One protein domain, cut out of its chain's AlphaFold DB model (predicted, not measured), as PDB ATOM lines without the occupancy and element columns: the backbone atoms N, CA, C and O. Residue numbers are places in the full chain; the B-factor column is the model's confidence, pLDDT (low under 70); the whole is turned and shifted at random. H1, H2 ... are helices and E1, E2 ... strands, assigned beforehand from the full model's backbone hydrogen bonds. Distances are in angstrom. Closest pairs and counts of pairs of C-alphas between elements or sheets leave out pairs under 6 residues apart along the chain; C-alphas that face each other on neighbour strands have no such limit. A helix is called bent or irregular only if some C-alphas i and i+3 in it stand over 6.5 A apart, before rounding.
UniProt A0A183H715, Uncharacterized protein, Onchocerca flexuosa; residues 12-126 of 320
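AT A GLANCE: This is residues 12 to 126 of the 320 residues of an uncharacterized protein of Onchocerca flexuosa (UniProt A0A183H715). A small three-stranded sheet, E1, E5, E4, has H1 over one face; beyond H1 lies a separate two-stranded hairpin, E2 and E3, which leads straight into H2. Residues 79 to 102, with short H3 among them, make a wide loose link from H2 back to E4. The 115 printed residues, under half in named elements, run E1 H1 E2 E3 H2 H3 E4 E5; both sheets are antiparallel and the class is mixed. The whole is compact, with a radius of gyration of the C-alphas of 14.6 A and spans of 41 by 32 by 27 A.

HOW THE PARTS SIT: In the larger sheet, inner strand E5, residues 108 to 113, is antiparallel to E1, residues 12 to 16, with N 13 and O 111 at 2.8 A. E5 and E4, residues 103 to 105, form a hairpin, with N 103 and O 110 at 2.8 A. H1, residues 22 to 32, is on this sheet at a height of 9.4 A, giving two layers, a helix on one face of a sheet. It runs slantwise to the strands, at 45 degrees to E1 on the local plane. Its closest C-alphas to E5 are those of Val 25 and Val 108, 6.1 A apart. E2, residues 40 to 43, and E3, residues 66 to 69, form a hairpin, with N 41 and O 68 at 2.8 A. E2 and H2, residues 70 to 78, come closest at the C-alphas of Cys 40 and Gln 70, 5.3 A apart. H3, residues 85 to 88, is apart from H2. Every O i to N i+4 pair is within hydrogen-bond range in H2, 5 of 7 are in H1, and H3 is too short for one.

IN THESE COORDINATES: E1 begins at C-alpha 12, (48.387, 54.285, 116.876), and E5, 16.3 A long, ends at C-alpha 113, (47.416, 51.120, 121.653). H1 spans 15.8 A and is only just irregular, with C-alphas 25 and 28 6.8 A apart. E1 and H2 each span 12.6 A, E3 10.4 A, E2 9.8 A, E4 6.7 A and H3 6.0 A.

THE WHOLE: The C-alphas farthest apart, those of Pro 80 and Gly 106, are 41.1 A apart. The printed part has no cut; the links E2 to E3 and H3 to E4 are long. The model's pLDDT is under 70 at residues 79 to 99 and 120 to 126.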
ATOM      1  N   VAL A  12      49.241  53.116 116.622       87.62
ATOM      2  CA  VAL A  12      48.387  54.285 116.876       87.62
ATOM      3  C   VAL A  12      47.104  54.132 116.070       87.62
ATOM      4  O   VAL A  12      47.140  54.023 114.846       87.62
ATOM      5  N   LEU A  13      45.967  54.115 116.760       87.31
ATOM      6  CA  LEU A  13      44.649  54.073 116.143       87.31
ATOM      7  C   LEU A  13      44.197  55.503 115.829       87.31
ATOM      8  O   LEU A  13      44.154  56.358 116.714       87.31
ATOM      9  N   LEU A  14      43.857  55.748 114.564       88.62
ATOM     10  CA  LEU A  14      43.527  57.067 114.024       88.62
ATOM     11  C   LEU A  14      42.057  57.159 113.609       88.62
ATOM     12  O   LEU A  14      41.517  56.261 112.964       88.62
ATOM     13  N   ARG A  15      41.423  58.284 113.943       87.69
ATOM     14  CA  ARG A  15      40.102  58.705 113.465       87.69
ATOM     15  C   ARG A  15      40.255  60.086 112.830       87.69
ATOM     16  O   ARG A  15      40.720  61.015 113.479       87.69
ATOM     17  N   ALA A  16      39.883  60.210 111.563       88.75
ATOM     18  CA  ALA A  16      40.018  61.436 110.782       88.75
ATOM     19  C   ALA A  16      38.918  61.503 109.712       88.75
ATOM     20  O   ALA A  16      38.376  60.466 109.315       88.75
ATOM     21  N   ARG A  17      38.593  62.701 109.209       88.12
ATOM     22  CA  ARG A  17      37.692  62.838 108.050       88.12
ATOM     23  C   ARG A  17      38.364  62.278 106.788       88.12
ATOM     24  O   ARG A  17      39.518  62.594 106.512       88.12
ATOM     25  N   HIS A  18      37.619  61.527 105.973       87.94
ATOM     26  CA  HIS A  18      38.123  60.884 104.746       87.94
ATOM     27  C   HIS A  18      38.803  61.843 103.745       87.94
ATOM     28  O   HIS A  18      39.686  61.418 103.004       87.94
ATOM     29  N   GLY A  19      38.405  63.120 103.718       90.00
ATOM     30  CA  GLY A  19      38.978  64.139 102.830       90.00
ATOM     31  C   GLY A  19      40.307  64.752 103.290       90.00
ATOM     32  O   GLY A  19      40.898  65.508 102.527       90.00
ATOM     33  N   LEU A  20      40.791  64.460 104.504       91.69
ATOM     34  CA  LEU A  20      42.075  64.985 104.986       91.69
ATOM     35  C   LEU A  20      43.257  64.259 104.334       91.69
ATOM     36  O   LEU A  20      43.200  63.049 104.103       91.69
ATOM     37  N   SER A  21      44.346  64.989 104.079       93.25
ATOM     38  CA  SER A  21      45.621  64.424 103.624       93.25
ATOM     39  C   SER A  21      46.355  63.690 104.750       93.25
ATOM     40  O   SER A  21      46.223  64.039 105.927       93.25
ATOM     41  N   LEU A  22      47.182  62.701 104.393       91.69
ATOM     42  CA  LEU A  22      48.082  62.024 105.337       91.69
ATOM     43  C   LEU A  22      48.937  63.016 106.135       91.69
ATOM     44  O   LEU A  22      49.110  62.831 107.334       91.69
ATOM     45  N   ASN A  23      49.421  64.082 105.494       92.31
ATOM     46  CA  ASN A  23      50.177  65.163 106.124       92.31
ATOM     47  C   ASN A  23      49.404  65.786 107.306       92.31
ATOM     48  O   ASN A  23      49.900  65.811 108.431       92.31
ATOM     49  N   ALA A  24      48.154  66.206 107.079       91.31
ATOM     50  CA  ALA A  24      47.313  66.811 108.114       91.31
ATOM     51  C   ALA A  24      46.962  65.835 109.253       91.31
ATOM     52  O   ALA A  24      46.861  66.246 110.407       91.31
ATOM     53  N   VAL A  25      46.798  64.544 108.942       91.88
ATOM     54  CA  VAL A  25      46.428  63.508 109.921       91.88
ATOM     55  C   VAL A  25      47.621  63.024 110.747       91.88
ATOM     56  O   VAL A  25      47.469  62.751 111.936       91.88
ATOM     57  N   LEU A  26      48.811  62.927 110.150       92.00
ATOM     58  CA  LEU A  26      49.999  62.380 110.807       92.00
ATOM     59  C   LEU A  26      50.858  63.443 111.503       92.00
ATOM     60  O   LEU A  26      51.492  63.104 112.497       92.00
ATOM     61  N   ARG A  27      50.845  64.718 111.080       91.50
ATOM     62  CA  ARG A  27      51.558  65.809 111.784       91.50
ATOM     63  C   ARG A  27      51.327  65.845 113.306       91.50
ATOM     64  O   ARG A  27      52.328  65.805 114.019       91.50
ATOM     65  N   PRO A  28      50.086  65.865 113.840       90.06
ATOM     66  CA  PRO A  28      49.877  65.898 115.293       90.06
ATOM     67  C   PRO A  28      50.346  64.613 116.001       90.06
ATOM     68  O   PRO A  28      50.736  64.656 117.167       90.06
ATOM     69  N   VAL A  29      50.364  63.476 115.297       89.31
ATOM     70  CA  VAL A  29      50.877  62.200 115.823       89.31
ATOM     71  C   VAL A  29      52.403  62.230 115.913       89.31
ATOM     72  O   VAL A  29      52.963  61.884 116.947       89.31
ATOM     73  N   LEU A  30      53.078  62.662 114.846       89.88
ATOM     74  CA  LEU A  30      54.539  62.746 114.775       89.88
ATOM     75  C   LEU A  30      55.089  63.791 115.751       89.88
ATOM     76  O   LEU A  30      56.069  63.513 116.439       89.88
ATOM     77  N   ALA A  31      54.399  64.927 115.901       89.00
ATOM     78  CA  ALA A  31      54.725  65.952 116.888       89.00
ATOM     79  C   ALA A  31      54.702  65.411 118.330       89.00
ATOM     80  O   ALA A  31      55.634  65.676 119.084       89.00
ATOM     81  N   LYS A  32      53.711  64.578 118.706       87.56
ATOM     82  CA  LYS A  32      53.678  63.924 120.034       87.56
ATOM     83  C   LYS A  32      54.930  63.071 120.302       87.56
ATOM     84  O   LYS A  32      55.350  62.957 121.450       87.56
ATOM     85  N   TYR A  33      55.504  62.451 119.271       86.31
ATOM     86  CA  TYR A  33      56.688  61.592 119.398       86.31
ATOM     87  C   TYR A  33      58.011  62.306 119.083       86.31
ATOM     88  O   TYR A  33      59.046  61.644 119.101       86.31
ATOM     89  N   LEU A  34      57.985  63.620 118.817       88.12
ATOM     90  CA  LEU A  34      59.143  64.422 118.397       88.12
ATOM     91  C   LEU A  34      59.851  63.835 117.157       88.12
ATOM     92  O   LEU A  34      61.073  63.728 117.114       88.12
ATOM     93  N   ILE A  35      59.068  63.404 116.161       88.44
ATOM     94  CA  ILE A  35      59.570  62.803 114.917       88.44
ATOM     95  C   ILE A  35      59.468  63.809 113.766       88.44
ATOM     96  O   ILE A  35      58.369  64.252 113.424       88.44
ATOM     97  N   ASP A  36      60.593  64.090 113.110       89.38
ATOM     98  CA  ASP A  36      60.640  64.969 111.941       89.38
ATOM     99  C   ASP A  36      59.898  64.361 110.746       89.38
ATOM    100  O   ASP A  36      60.258  63.295 110.235       89.38
ATOM    101  N   TYR A  37      58.880  65.076 110.269       86.69
ATOM    102  CA  TYR A  37      58.048  64.695 109.124       86.69
ATOM    103  C   TYR A  37      58.880  64.456 107.850       86.69
ATOM    104  O   TYR A  37      58.701  63.430 107.193       86.69
ATOM    105  N   ASP A  38      59.839  65.336 107.543       88.00
ATOM    106  CA  ASP A  38      60.671  65.241 106.333       88.00
ATOM    107  C   ASP A  38      61.693  64.091 106.389       88.00
ATOM    108  O   ASP A  38      62.184  63.638 105.357       88.00
ATOM    109  N   SER A  39      61.967  63.554 107.586       89.31
ATOM    110  CA  SER A  39      62.781  62.343 107.760       89.31
ATOM    111  C   SER A  39      62.007  61.045 107.488       89.31
ATOM    112  O   SER A  39      62.609  59.968 107.497       89.31
ATOM    113  N   CYS A  40      60.685  61.113 107.293       91.12
ATOM    114  CA  CYS A  40      59.787  59.961 107.316       91.12
ATOM    115  C   CYS A  40      59.156  59.613 105.961       91.12
ATOM    116  O   CYS A  40      58.895  60.456 105.105       91.12
ATOM    117  N   VAL A  41      58.822  58.330 105.821       91.19
ATOM    118  CA  VAL A  41      58.084  57.755 104.694       91.19
ATOM    119  C   VAL A  41      56.862  57.018 105.232       91.19
ATOM    120  O   VAL A  41      56.974  56.201 106.151       91.19
ATOM    121  N   VAL A  42      55.700  57.277 104.633       91.38
ATOM    122  CA  VAL A  42      54.488  56.471 104.821       91.38
ATOM    123  C   VAL A  42      54.479  55.370 103.766       91.38
ATOM    124  O   VAL A  42      54.602  55.667 102.580       91.38
ATOM    125  N   VAL A  43      54.320  54.107 104.166       90.62
ATOM    126  CA  VAL A  43      54.256  52.960 103.244       90.62
ATOM    127  C   VAL A  43      53.025  52.092 103.484       90.62
ATOM    128  O   VAL A  43      52.517  51.992 104.606       90.62
ATOM    129  N   LEU A  44      52.563  51.413 102.434       87.62
ATOM    130  CA  LEU A  44      51.542  50.371 102.555       87.62
ATOM    131  C   LEU A  44      52.174  49.080 103.112       87.62
ATOM    132  O   LEU A  44      53.141  48.588 102.521       87.62
ATOM    133  N   PRO A  45      51.651  48.483 104.202       80.06
ATOM    134  CA  PRO A  45      52.278  47.326 104.851       80.06
ATOM    135  C   PRO A  45      52.279  46.053 103.990       80.06
ATOM    136  O   PRO A  45      53.092  45.163 104.226       80.06
ATOM    137  N   SER A  46      51.398  45.955 102.985       76.00
ATOM    138  CA  SER A  46      51.299  44.782 102.109       76.00
ATOM    139  C   SER A  46      52.257  44.808 100.911       76.00
ATOM    140  O   SER A  46      52.830  43.776 100.576       76.00
ATOM    141  N   SER A  47      52.414  45.955 100.237       80.44
ATOM    142  CA  SER A  47      53.229  46.077  99.013       80.44
ATOM    143  C   SER A  47      54.590  46.737  99.241       80.44
ATOM    144  O   SER A  47      55.513  46.516  98.459       80.44
ATOM    145  N   PHE A  48      54.746  47.482 100.343       83.44
ATOM    146  CA  PHE A  48      55.926  48.297 100.653       83.44
ATOM    147  C   PHE A  48      56.179  49.439  99.647       83.44
ATOM    148  O   PHE A  48      57.319  49.859  99.410       83.44
ATOM    149  N   ASP A  49      55.099  49.958  99.060       87.19
ATOM    150  CA  ASP A  49      55.106  51.181  98.255       87.19
ATOM    151  C   ASP A  49      54.946  52.415  99.139       87.19
ATOM    152  O   ASP A  49      54.137  52.418 100.072       87.19
ATOM    153  N   ALA A  50      55.706  53.465  98.824       89.88
ATOM    154  CA  ALA A  50      55.587  54.762  99.471       89.88
ATOM    155  C   ALA A  50      54.313  55.489  99.016       89.88
ATOM    156  O   ALA A  50      54.007  55.555  97.825       89.88
ATOM    157  N   VAL A  51      53.589  56.064  99.973       91.25
ATOM    158  CA  VAL A  51      52.378  56.859  99.752       91.25
ATOM    159  C   VAL A  51      52.735  58.336  99.877       91.25
ATOM    160  O   VAL A  51      53.417  58.733 100.821       91.25
ATOM    161  N   SER A  52      52.268  59.167  98.942       91.94
ATOM    162  CA  SER A  52      52.470  60.616  99.031       91.94
ATOM    163  C   SER A  52      51.753  61.182 100.255       91.94
ATOM    164  O   SER A  52      50.581  60.903 100.490       91.94
ATOM    165  N   TRP A  53      52.421  62.057 101.003       91.12
ATOM    166  CA  TRP A  53      51.823  62.754 102.143       91.12
ATOM    167  C   TRP A  53      50.590  63.603 101.775       91.12
ATOM    168  O   TRP A  53      49.771  63.904 102.643       91.12
ATOM    169  N   GLN A  54      50.425  63.967 100.497       92.56
ATOM    170  CA  GLN A  54      49.246  64.693 100.004       92.56
ATOM    171  C   GLN A  54      48.050  63.775  99.683       92.56
ATOM    172  O   GLN A  54      46.939  64.265  99.488       92.56
ATOM    173  N   THR A  55      48.243  62.452  99.648       91.50
ATOM    174  CA  THR A  55      47.166  61.469  99.456       91.50
ATOM    175  C   THR A  55      46.137  61.580 100.584       91.50
ATOM    176  O   THR A  55      46.498  61.633 101.762       91.50
ATOM    177  N   THR A  56      44.846  61.617 100.238       92.62
ATOM    178  CA  THR A  56      43.758  61.712 101.221       92.62
ATOM    179  C   THR A  56      43.433  60.353 101.828       92.62
ATOM    180  O   THR A  56      43.450  59.337 101.129       92.62
ATOM    181  N   VAL A  57      43.091  60.319 103.119       88.94
ATOM    182  CA  VAL A  57      42.831  59.069 103.861       88.94
ATOM    183  C   VAL A  57      41.781  58.194 103.165       88.94
ATOM    184  O   VAL A  57      41.960  56.985 103.074       88.94
ATOM    185  N   GLY A  58      40.730  58.791 102.592       85.50
ATOM    186  CA  GLY A  58      39.680  58.069 101.865       85.50
ATOM    187  C   GLY A  58      40.122  57.391 100.560       85.50
ATOM    188  O   GLY A  58      39.433  56.487 100.096       85.50
ATOM    189  N   THR A  59      41.259  57.778  99.970       87.62
ATOM    190  CA  THR A  59      41.813  57.095  98.779       87.62
ATOM    191  C   THR A  59      42.694  55.895  99.132       87.62
ATOM    192  O   THR A  59      42.935  55.028  98.286       87.62
ATOM    193  N   ILE A  60      43.136  55.787 100.388       84.88
ATOM    194  CA  ILE A  60      43.958  54.677 100.865       84.88
ATOM    195  C   ILE A  60      43.040  53.485 101.146       84.88
ATOM    196  O   ILE A  60      42.383  53.397 102.179       84.88
ATOM    197  N   ARG A  61      43.012  52.523 100.216       75.31
ATOM    198  CA  ARG A  61      42.164  51.314 100.307       75.31
ATOM    199  C   ARG A  61      42.478  50.410 101.513       75.31
ATOM    200  O   ARG A  61      41.716  49.490 101.794       75.31
ATOM    201  N   GLN A  62      43.599  50.633 102.196       74.19
ATOM    202  CA  GLN A  62      44.052  49.857 103.351       74.19
ATOM    203  C   GLN A  62      43.828  50.657 104.638       74.19
ATOM    204  O   GLN A  62      44.228  51.812 104.728       74.19
ATOM    205  N   ARG A  63      43.242  50.031 105.667       78.31
ATOM    206  CA  ARG A  63      43.007  50.674 106.980       78.31
ATOM    207  C   ARG A  63      44.274  50.856 107.829       78.31
ATOM    208  O   ARG A  63      44.189  51.383 108.933       78.31
ATOM    209  N   PHE A  64      45.426  50.418 107.326       81.94
ATOM    210  CA  PHE A  64      46.719  50.504 107.992       81.94
ATOM    211  C   PHE A  64      47.745  51.133 107.055       81.94
ATOM    212  O   PHE A  64      47.839  50.765 105.884       81.94
ATOM    213  N   VAL A  65      48.547  52.038 107.606       88.25
ATOM    214  CA  VAL A  65      49.767  52.568 106.996       88.25
ATOM    215  C   VAL A  65      50.907  52.398 107.991       88.25
ATOM    216  O   VAL A  65      50.690  52.459 109.202       88.25
ATOM    217  N   LEU A  66      52.116  52.177 107.490       88.75
ATOM    218  CA  LEU A  66      53.318  52.062 108.305       88.75
ATOM    219  C   LEU A  66      54.185  53.301 108.075       88.75
ATOM    220  O   LEU A  66      54.527  53.604 106.936       88.75
ATOM    221  N   VAL A  67      54.544  54.012 109.144       90.38
ATOM    222  CA  VAL A  67      55.456  55.164 109.079       90.38
ATOM    223  C   VAL A  67      56.822  54.744 109.613       90.38
ATOM    224  O   VAL A  67      56.911  54.087 110.651       90.38
ATOM    225  N   MET A  68      57.891  55.095 108.901       89.50
ATOM    226  CA  MET A  68      59.274  54.861 109.327       89.50
ATOM    227  C   MET A  68      60.205  55.942 108.780       89.50
ATOM    228  O   MET A  68      59.848  56.638 107.833       89.50
ATOM    229  N   THR A  69      61.413  56.054 109.331       89.62
ATOM    230  CA  THR A  69      62.432  56.955 108.779       89.62
ATOM    231  C   THR A  69      62.891  56.500 107.390       89.62
ATOM    232  O   THR A  69      62.930  55.302 107.096       89.62
ATOM    233  N   GLN A  70      63.297  57.453 106.548       89.94
ATOM    234  CA  GLN A  70      63.837  57.230 105.204       89.94
ATOM    235  C   GLN A  70      64.973  56.195 105.216       89.94
ATOM    236  O   GLN A  70      64.998  55.309 104.366       89.94
ATOM    237  N   GLN A  71      65.857  56.244 106.219       88.88
ATOM    238  CA  GLN A  71      66.901  55.238 106.435       88.88
ATOM    239  C   GLN A  71      66.310  53.821 106.557       88.88
ATOM    240  O   GLN A  71      66.633  52.949 105.749       88.88
ATOM    241  N   LYS A  72      65.385  53.602 107.504       86.62
ATOM    242  CA  LYS A  72      64.740  52.293 107.725       86.62
ATOM    243  C   LYS A  72      63.941  51.817 106.513       86.62
ATOM    244  O   LYS A  72      63.821  50.612 106.301       86.62
ATOM    245  N   TYR A  73      63.408  52.736 105.708       88.31
ATOM    246  CA  TYR A  73      62.753  52.405 104.445       88.31
ATOM    247  C   TYR A  73      63.746  51.869 103.403       88.31
ATOM    248  O   TYR A  73      63.487  50.811 102.826       88.31
ATOM    249  N   GLN A  74      64.901  52.519 103.212       88.44
ATOM    250  CA  GLN A  74      65.931  52.042 102.278       88.44
ATOM    251  C   GLN A  74      66.552  50.713 102.744       88.44
ATOM    252  O   GLN A  74      66.598  49.757 101.970       88.44
ATOM    253  N   GLU A  75      66.923  50.593 104.025       86.31
ATOM    254  CA  GLU A  75      67.406  49.339 104.638       86.31
ATOM    255  C   GLU A  75      66.444  48.163 104.376       86.31
ATOM    256  O   GLU A  75      66.858  47.046 104.059       86.31
ATOM    257  N   ARG A  76      65.130  48.414 104.457       79.50
ATOM    258  CA  ARG A  76      64.080  47.415 104.200       79.50
ATOM    259  C   ARG A  76      63.759  47.200 102.721       79.50
ATOM    260  O   ARG A  76      63.270  46.127 102.387       79.50
ATOM    261  N   ARG A  77      64.042  48.157 101.830       80.38
ATOM    262  CA  ARG A  77      63.949  47.940 100.374       80.38
ATOM    263  C   ARG A  77      65.085  47.076  99.837       80.38
ATOM    264  O   ARG A  77      64.861  46.351  98.871       80.38
ATOM    265  N   HIS A  78      66.256  47.116 100.469       76.12
ATOM    266  CA  HIS A  78      67.415  46.313 100.074       76.12
ATOM    267  C   HIS A  78      67.557  44.984 100.836       76.12
ATOM    268  O   HIS A  78      68.345  44.138 100.417       76.12
ATOM    269  N   SER A  79      66.794  44.745 101.913       68.69
ATOM    270  CA  SER A  79      66.847  43.466 102.636       68.69
ATOM    271  C   SER A  79      65.899  42.398 102.044       68.69
ATOM    272  O   SER A  79      64.746  42.688 101.720       68.69
ATOM    273  N   PRO A  80      66.337  41.127 101.922       53.97
ATOM    274  CA  PRO A  80      65.547  40.070 101.278       53.97
ATOM    275  C   PRO A  80      64.439  39.459 102.162       53.97
ATOM    276  O   PRO A  80      63.714  38.577 101.705       53.97
ATOM    277  N   LYS A  81      64.282  39.887 103.426       57.31
ATOM    278  CA  LYS A  81      63.326  39.301 104.391       57.31
ATOM    279  C   LYS A  81      62.055  40.150 104.543       57.31
ATOM    280  O   LYS A  81      61.919  40.943 105.473       57.31
ATOM    281  N   ARG A  82      61.097  39.971 103.629       59.28
ATOM    282  CA  ARG A  82      59.825  40.722 103.586       59.28
ATOM    283  C   ARG A  82      58.711  40.067 104.427       59.28
ATOM    284  O   ARG A  82      57.680  39.670 103.894       59.28
ATOM    285  N   GLU A  83      58.900  39.953 105.741       52.59
ATOM    286  CA  GLU A  83      57.951  39.233 106.623       52.59
ATOM    287  C   GLU A  83      56.753  40.078 107.116       52.59
ATOM    288  O   GLU A  83      55.716  39.522 107.475       52.59
ATOM    289  N   PHE A  84      56.838  41.415 107.063       55.19
ATOM    290  CA  PHE A  84      55.860  42.335 107.678       55.19
ATOM    291  C   PHE A  84      54.412  42.233 107.171       55.19
ATOM    292  O   PHE A  84      53.499  42.644 107.881       55.19
ATOM    293  N   ALA A  85      54.165  41.709 105.967       50.84
ATOM    294  CA  ALA A  85      52.814  41.682 105.398       50.84
ATOM    295  C   ALA A  85      51.841  40.800 106.209       50.84
ATOM    296  O   ALA A  85      50.663  41.129 106.347       50.84
ATOM    297  N   LYS A  86      52.340  39.690 106.777       53.09
ATOM    298  CA  LYS A  86      51.515  38.570 107.259       53.09
ATOM    299  C   LYS A  86      50.613  38.908 108.454       53.09
ATOM    300  O   LYS A  86      49.569  38.279 108.611       53.09
ATOM    301  N   GLU A  87      50.985  39.891 109.272       54.81
ATOM    302  CA  GLU A  87      50.254  40.249 110.499       54.81
ATOM    303  C   GLU A  87      49.099  41.235 110.244       54.81
ATOM    304  O   GLU A  87      48.035  41.115 110.852       54.81
ATOM    305  N   PHE A  88      49.250  42.157 109.286       57.84
ATOM    306  CA  PHE A  88      48.275  43.229 109.022       57.84
ATOM    307  C   PHE A  88      47.102  42.816 108.111       57.84
ATOM    308  O   PHE A  88      46.202  43.616 107.856       57.84
ATOM    309  N   HIS A  89      47.070  41.571 107.624       53.00
ATOM    310  CA  HIS A  89      46.006  41.070 106.740       53.00
ATOM    311  C   HIS A  89      44.661  40.775 107.444       53.00
ATOM    312  O   HIS A  89      43.669  40.517 106.764       53.00
ATOM    313  N   SER A  90      44.586  40.809 108.779       47.88
ATOM    314  CA  SER A  90      43.373  40.450 109.541       47.88
ATOM    315  C   SER A  90      42.363  41.610 109.617       47.88
ATOM    316  O   SER A  90      42.261  42.311 110.622       47.88
ATOM    317  N   THR A  91      41.603  41.834 108.544       50.25
ATOM    318  CA  THR A  91      40.696  42.985 108.358       50.25
ATOM    319  C   THR A  91      39.373  42.919 109.149       50.25
ATOM    320  O   THR A  91      38.294  43.018 108.571       50.25
ATOM    321  N   GLN A  92      39.433  42.841 110.486       52.47
ATOM    322  CA  GLN A  92      38.257  42.965 111.376       52.47
ATOM    323  C   GLN A  92      38.394  44.037 112.476       52.47
ATOM    324  O   GLN A  92      37.941  43.873 113.606       52.47
ATOM    325  N   PHE A  93      38.932  45.210 112.126       52.81
ATOM    326  CA  PHE A  93      38.711  46.425 112.924       52.81
ATOM    327  C   PHE A  93      37.275  46.940 112.736       52.81
ATOM    328  O   PHE A  93      37.009  47.832 111.925       52.81
ATOM    329  N   SER A  94      36.343  46.354 113.484       47.53
ATOM    330  CA  SER A  94      34.919  46.717 113.531       47.53
ATOM    331  C   SER A  94      34.422  46.804 114.978       47.53
ATOM    332  O   SER A  94      33.391  46.234 115.327       47.53
ATOM    333  N   THR A  95      35.172  47.513 115.827       48.62
ATOM    334  CA  THR A  95      34.945  47.561 117.281       48.62
ATOM    335  C   THR A  95      34.569  48.975 117.751       48.62
ATOM    336  O   THR A  95      35.421  49.696 118.268       48.62
ATOM    337  N   PRO A  96      33.295  49.401 117.624       48.62
ATOM    338  CA  PRO A  96      32.820  50.656 118.219       48.62
ATOM    339  C   PRO A  96      32.745  50.603 119.759       48.62
ATOM    340  O   PRO A  96      32.549  51.630 120.395       48.62
ATOM    341  N   ALA A  97      32.903  49.418 120.362       49.88
ATOM    342  CA  ALA A  97      32.736  49.167 121.795       49.88
ATOM    343  C   ALA A  97      33.980  49.459 122.667       49.88
ATOM    344  O   ALA A  97      33.956  49.206 123.870       49.88
ATOM    345  N   MET A  98      35.081  49.961 122.093       63.78
ATOM    346  CA  MET A  98      36.277  50.326 122.860       63.78
ATOM    347  C   MET A  98      36.257  51.805 123.265       63.78
ATOM    348  O   MET A  98      36.573  52.680 122.459       63.78
ATOM    349  N   ASN A  99      35.966  52.069 124.542       66.19
ATOM    350  CA  ASN A  99      36.052  53.396 125.169       66.19
ATOM    351  C   ASN A  99      37.516  53.822 125.410       66.19
ATOM    352  O   ASN A  99      37.963  53.973 126.546       66.19
ATOM    353  N   LEU A 100      38.286  53.962 124.331       79.44
ATOM    354  CA  LEU A 100      39.671  54.427 124.371       79.44
ATOM    355  C   LEU A 100      39.731  55.956 124.560       79.44
ATOM    356  O   LEU A 100      38.976  56.672 123.898       79.44
ATOM    357  N   PRO A 101      40.645  56.481 125.399       82.19
ATOM    358  CA  PRO A 101      40.854  57.918 125.551       82.19
ATOM    359  C   PRO A 101      41.607  58.471 124.332       82.19
ATOM    360  O   PRO A 101      42.836  58.495 124.288       82.19
ATOM    361  N   PHE A 102      40.861  58.886 123.308       85.50
ATOM    362  CA  PHE A 102      41.419  59.554 122.133       85.50
ATOM    363  C   PHE A 102      41.880  60.976 122.477       85.50
ATOM    364  O   PHE A 102      41.094  61.794 122.948       85.50
ATOM    365  N   TYR A 103      43.133  61.293 122.153       86.31
ATOM    366  CA  TYR A 103      43.627  62.666 122.080       86.31
ATOM    367  C   TYR A 103      43.034  63.322 120.832       86.31
ATOM    368  O   TYR A 103      43.241  62.825 119.722       86.31
ATOM    369  N   GLN A 104      42.288  64.416 120.995       88.75
ATOM    370  CA  GLN A 104      41.694  65.155 119.881       88.75
ATOM    371  C   GLN A 104      42.535  66.386 119.522       88.75
ATOM    372  O   GLN A 104      42.960  67.142 120.390       88.75
ATOM    373  N   HIS A 105      42.738  66.593 118.224       85.56
ATOM    374  CA  HIS A 105      43.462  67.707 117.629       85.56
ATOM    375  C   HIS A 105      42.674  68.212 116.403       85.56
ATOM    376  O   HIS A 105      42.980  67.898 115.249       85.56
ATOM    377  N   GLY A 106      41.598  68.961 116.663       87.12
ATOM    378  CA  GLY A 106      40.649  69.405 115.637       87.12
ATOM    379  C   GLY A 106      39.867  68.235 115.027       87.12
ATOM    380  O   GLY A 106      39.198  67.492 115.747       87.12
ATOM    381  N   ASP A 107      39.972  68.069 113.706       86.00
ATOM    382  CA  ASP A 107      39.327  66.999 112.922       86.00
ATOM    383  C   ASP A 107      40.066  65.647 112.945       86.00
ATOM    384  O   ASP A 107      39.656  64.690 112.275       86.00
ATOM    385  N   VAL A 108      41.159  65.562 113.704       88.81
ATOM    386  CA  VAL A 108      41.950  64.348 113.914       88.81
ATOM    387  C   VAL A 108      41.825  63.940 115.376       88.81
ATOM    388  O   VAL A 108      41.996  64.763 116.269       88.81
ATOM    389  N   ALA A 109      41.564  62.664 115.634       88.31
ATOM    390  CA  ALA A 109      41.606  62.088 116.969       88.31
ATOM    391  C   ALA A 109      42.416  60.787 116.940       88.31
ATOM    392  O   ALA A 109      42.205  59.940 116.071       88.31
ATOM    393  N   PHE A 110      43.348  60.613 117.876       89.62
ATOM    394  CA  PHE A 110      44.257  59.467 117.885       89.62
ATOM    395  C   PHE A 110      44.476  58.893 119.287       89.62
ATOM    396  O   PHE A 110      44.412  59.602 120.287       89.62
ATOM    397  N   VAL A 111      44.749  57.592 119.366       88.44
ATOM    398  CA  VAL A 111      45.099  56.914 120.620       88.44
ATOM    399  C   VAL A 111      46.207  55.900 120.382       88.44
ATOM    400  O   VAL A 111      46.237  55.209 119.366       88.44
ATOM    401  N   GLU A 112      47.141  55.831 121.320       87.19
ATOM    402  CA  GLU A 112      48.221  54.850 121.314       87.19
ATOM    403  C   GLU A 112      47.709  53.543 121.928       87.19
ATOM    404  O   GLU A 112      47.194  53.541 123.047       87.19
ATOM    405  N   LEU A 113      47.806  52.445 121.181       83.25
ATOM    406  CA  LEU A 113      47.416  51.120 121.653       83.25
ATOM    407  C   LEU A 113      48.601  50.463 122.387       83.25
ATOM    408  O   LEU A 113      49.742  50.609 121.938       83.25
ATOM    409  N   PRO A 114      48.363  49.732 123.495       79.38
ATOM    410  CA  PRO A 114      49.410  48.982 124.185       79.38
ATOM    411  C   PRO A 114      50.154  48.014 123.258       79.38
ATOM    412  O   PRO A 114      49.571  47.463 122.325       79.38
ATOM    413  N   ALA A 115      51.439  47.778 123.533       75.00
ATOM    414  CA  ALA A 115      52.292  46.907 122.714       75.00
ATOM    415  C   ALA A 115      51.818  45.437 122.676       75.00
ATOM    416  O   ALA A 115      52.204  44.684 121.789       75.00
ATOM    417  N   ASP A 116      50.974  45.041 123.629       71.94
ATOM    418  CA  ASP A 116      50.322  43.739 123.750       71.94
ATOM    419  C   ASP A 116      48.856  43.736 123.257       71.94
ATOM    420  O   ASP A 116      48.106  42.799 123.540       71.94
ATOM    421  N   PHE A 117      48.427  44.758 122.509       74.81
ATOM    422  CA  PHE A 117      47.131  44.780 121.829       74.81
ATOM    423  C   PHE A 117      47.150  43.912 120.560       74.81
ATOM    424  O   PHE A 117      47.889  44.192 119.615       74.81
ATOM    425  N   ASP A 118      46.290  42.893 120.493       72.94
ATOM    426  CA  ASP A 118      46.160  42.058 119.299       72.94
ATOM    427  C   ASP A 118      45.237  42.704 118.251       72.94
ATOM    428  O   ASP A 118      44.011  42.748 118.397       72.94
ATOM    429  N   LEU A 119      45.841  43.131 117.138       71.88
ATOM    430  CA  LEU A 119      45.159  43.655 115.952       71.88
ATOM    431  C   LEU A 119      44.132  42.682 115.345       71.88
ATOM    432  O   LEU A 119      43.232  43.126 114.634       71.88
ATOM    433  N   ARG A 120      44.266  41.370 115.577       67.44
ATOM    434  CA  ARG A 120      43.418  40.342 114.957       67.44
ATOM    435  C   ARG A 120      42.120  40.101 115.717       67.44
ATOM    436  O   ARG A 120      41.077  39.968 115.086       67.44
ATOM    437  N   THR A 121      42.182  40.019 117.047       65.88
ATOM    438  CA  THR A 121      41.006  39.813 117.914       65.88
ATOM    439  C   THR A 121      40.417  41.112 118.461       65.88
ATOM    440  O   THR A 121      39.319  41.085 119.019       65.88
ATOM    441  N   GLY A 122      41.124  42.240 118.326       66.00
ATOM    442  CA  GLY A 122      40.713  43.532 118.875       66.00
ATOM    443  C   GLY A 122      40.767  43.587 120.406       66.00
ATOM    444  O   GLY A 122      40.049  44.380 121.014       66.00
ATOM    445  N   LYS A 123      41.564  42.713 121.033       65.25
ATOM    446  CA  LYS A 123      41.648  42.548 122.489       65.25
ATOM    447  C   LYS A 123      43.040  42.896 123.002       65.25
ATOM    448  O   LYS A 123      44.054  42.600 122.375       65.25
ATOM    449  N   LEU A 124      43.072  43.475 124.198       67.19
ATOM    450  CA  LEU A 124      44.268  43.507 125.033       67.19
ATOM    451  C   LEU A 124      44.590  42.071 125.461       67.19
ATOM    452  O   LEU A 124      43.686  41.350 125.892       67.19
ATOM    453  N   ASN A 125      45.852  41.650 125.368       58.06
ATOM    454  CA  ASN A 125      46.249  40.378 125.962       58.06
ATOM    455  C   ASN A 125      46.100  40.452 127.492       58.06
ATOM    456  O   ASN A 125      46.438  41.449 128.130       58.06
ATOM    457  N   ALA A 126      45.564  39.389 128.098       53.84
ATOM    458  CA  ALA A 126      45.135  39.414 129.502       53.84
ATOM    459  C   ALA A 126      46.277  39.705 130.501       53.84
ATOM    460  O   ALA A 126      46.021  40.148 131.619       53.84
TER     461      ALA A 126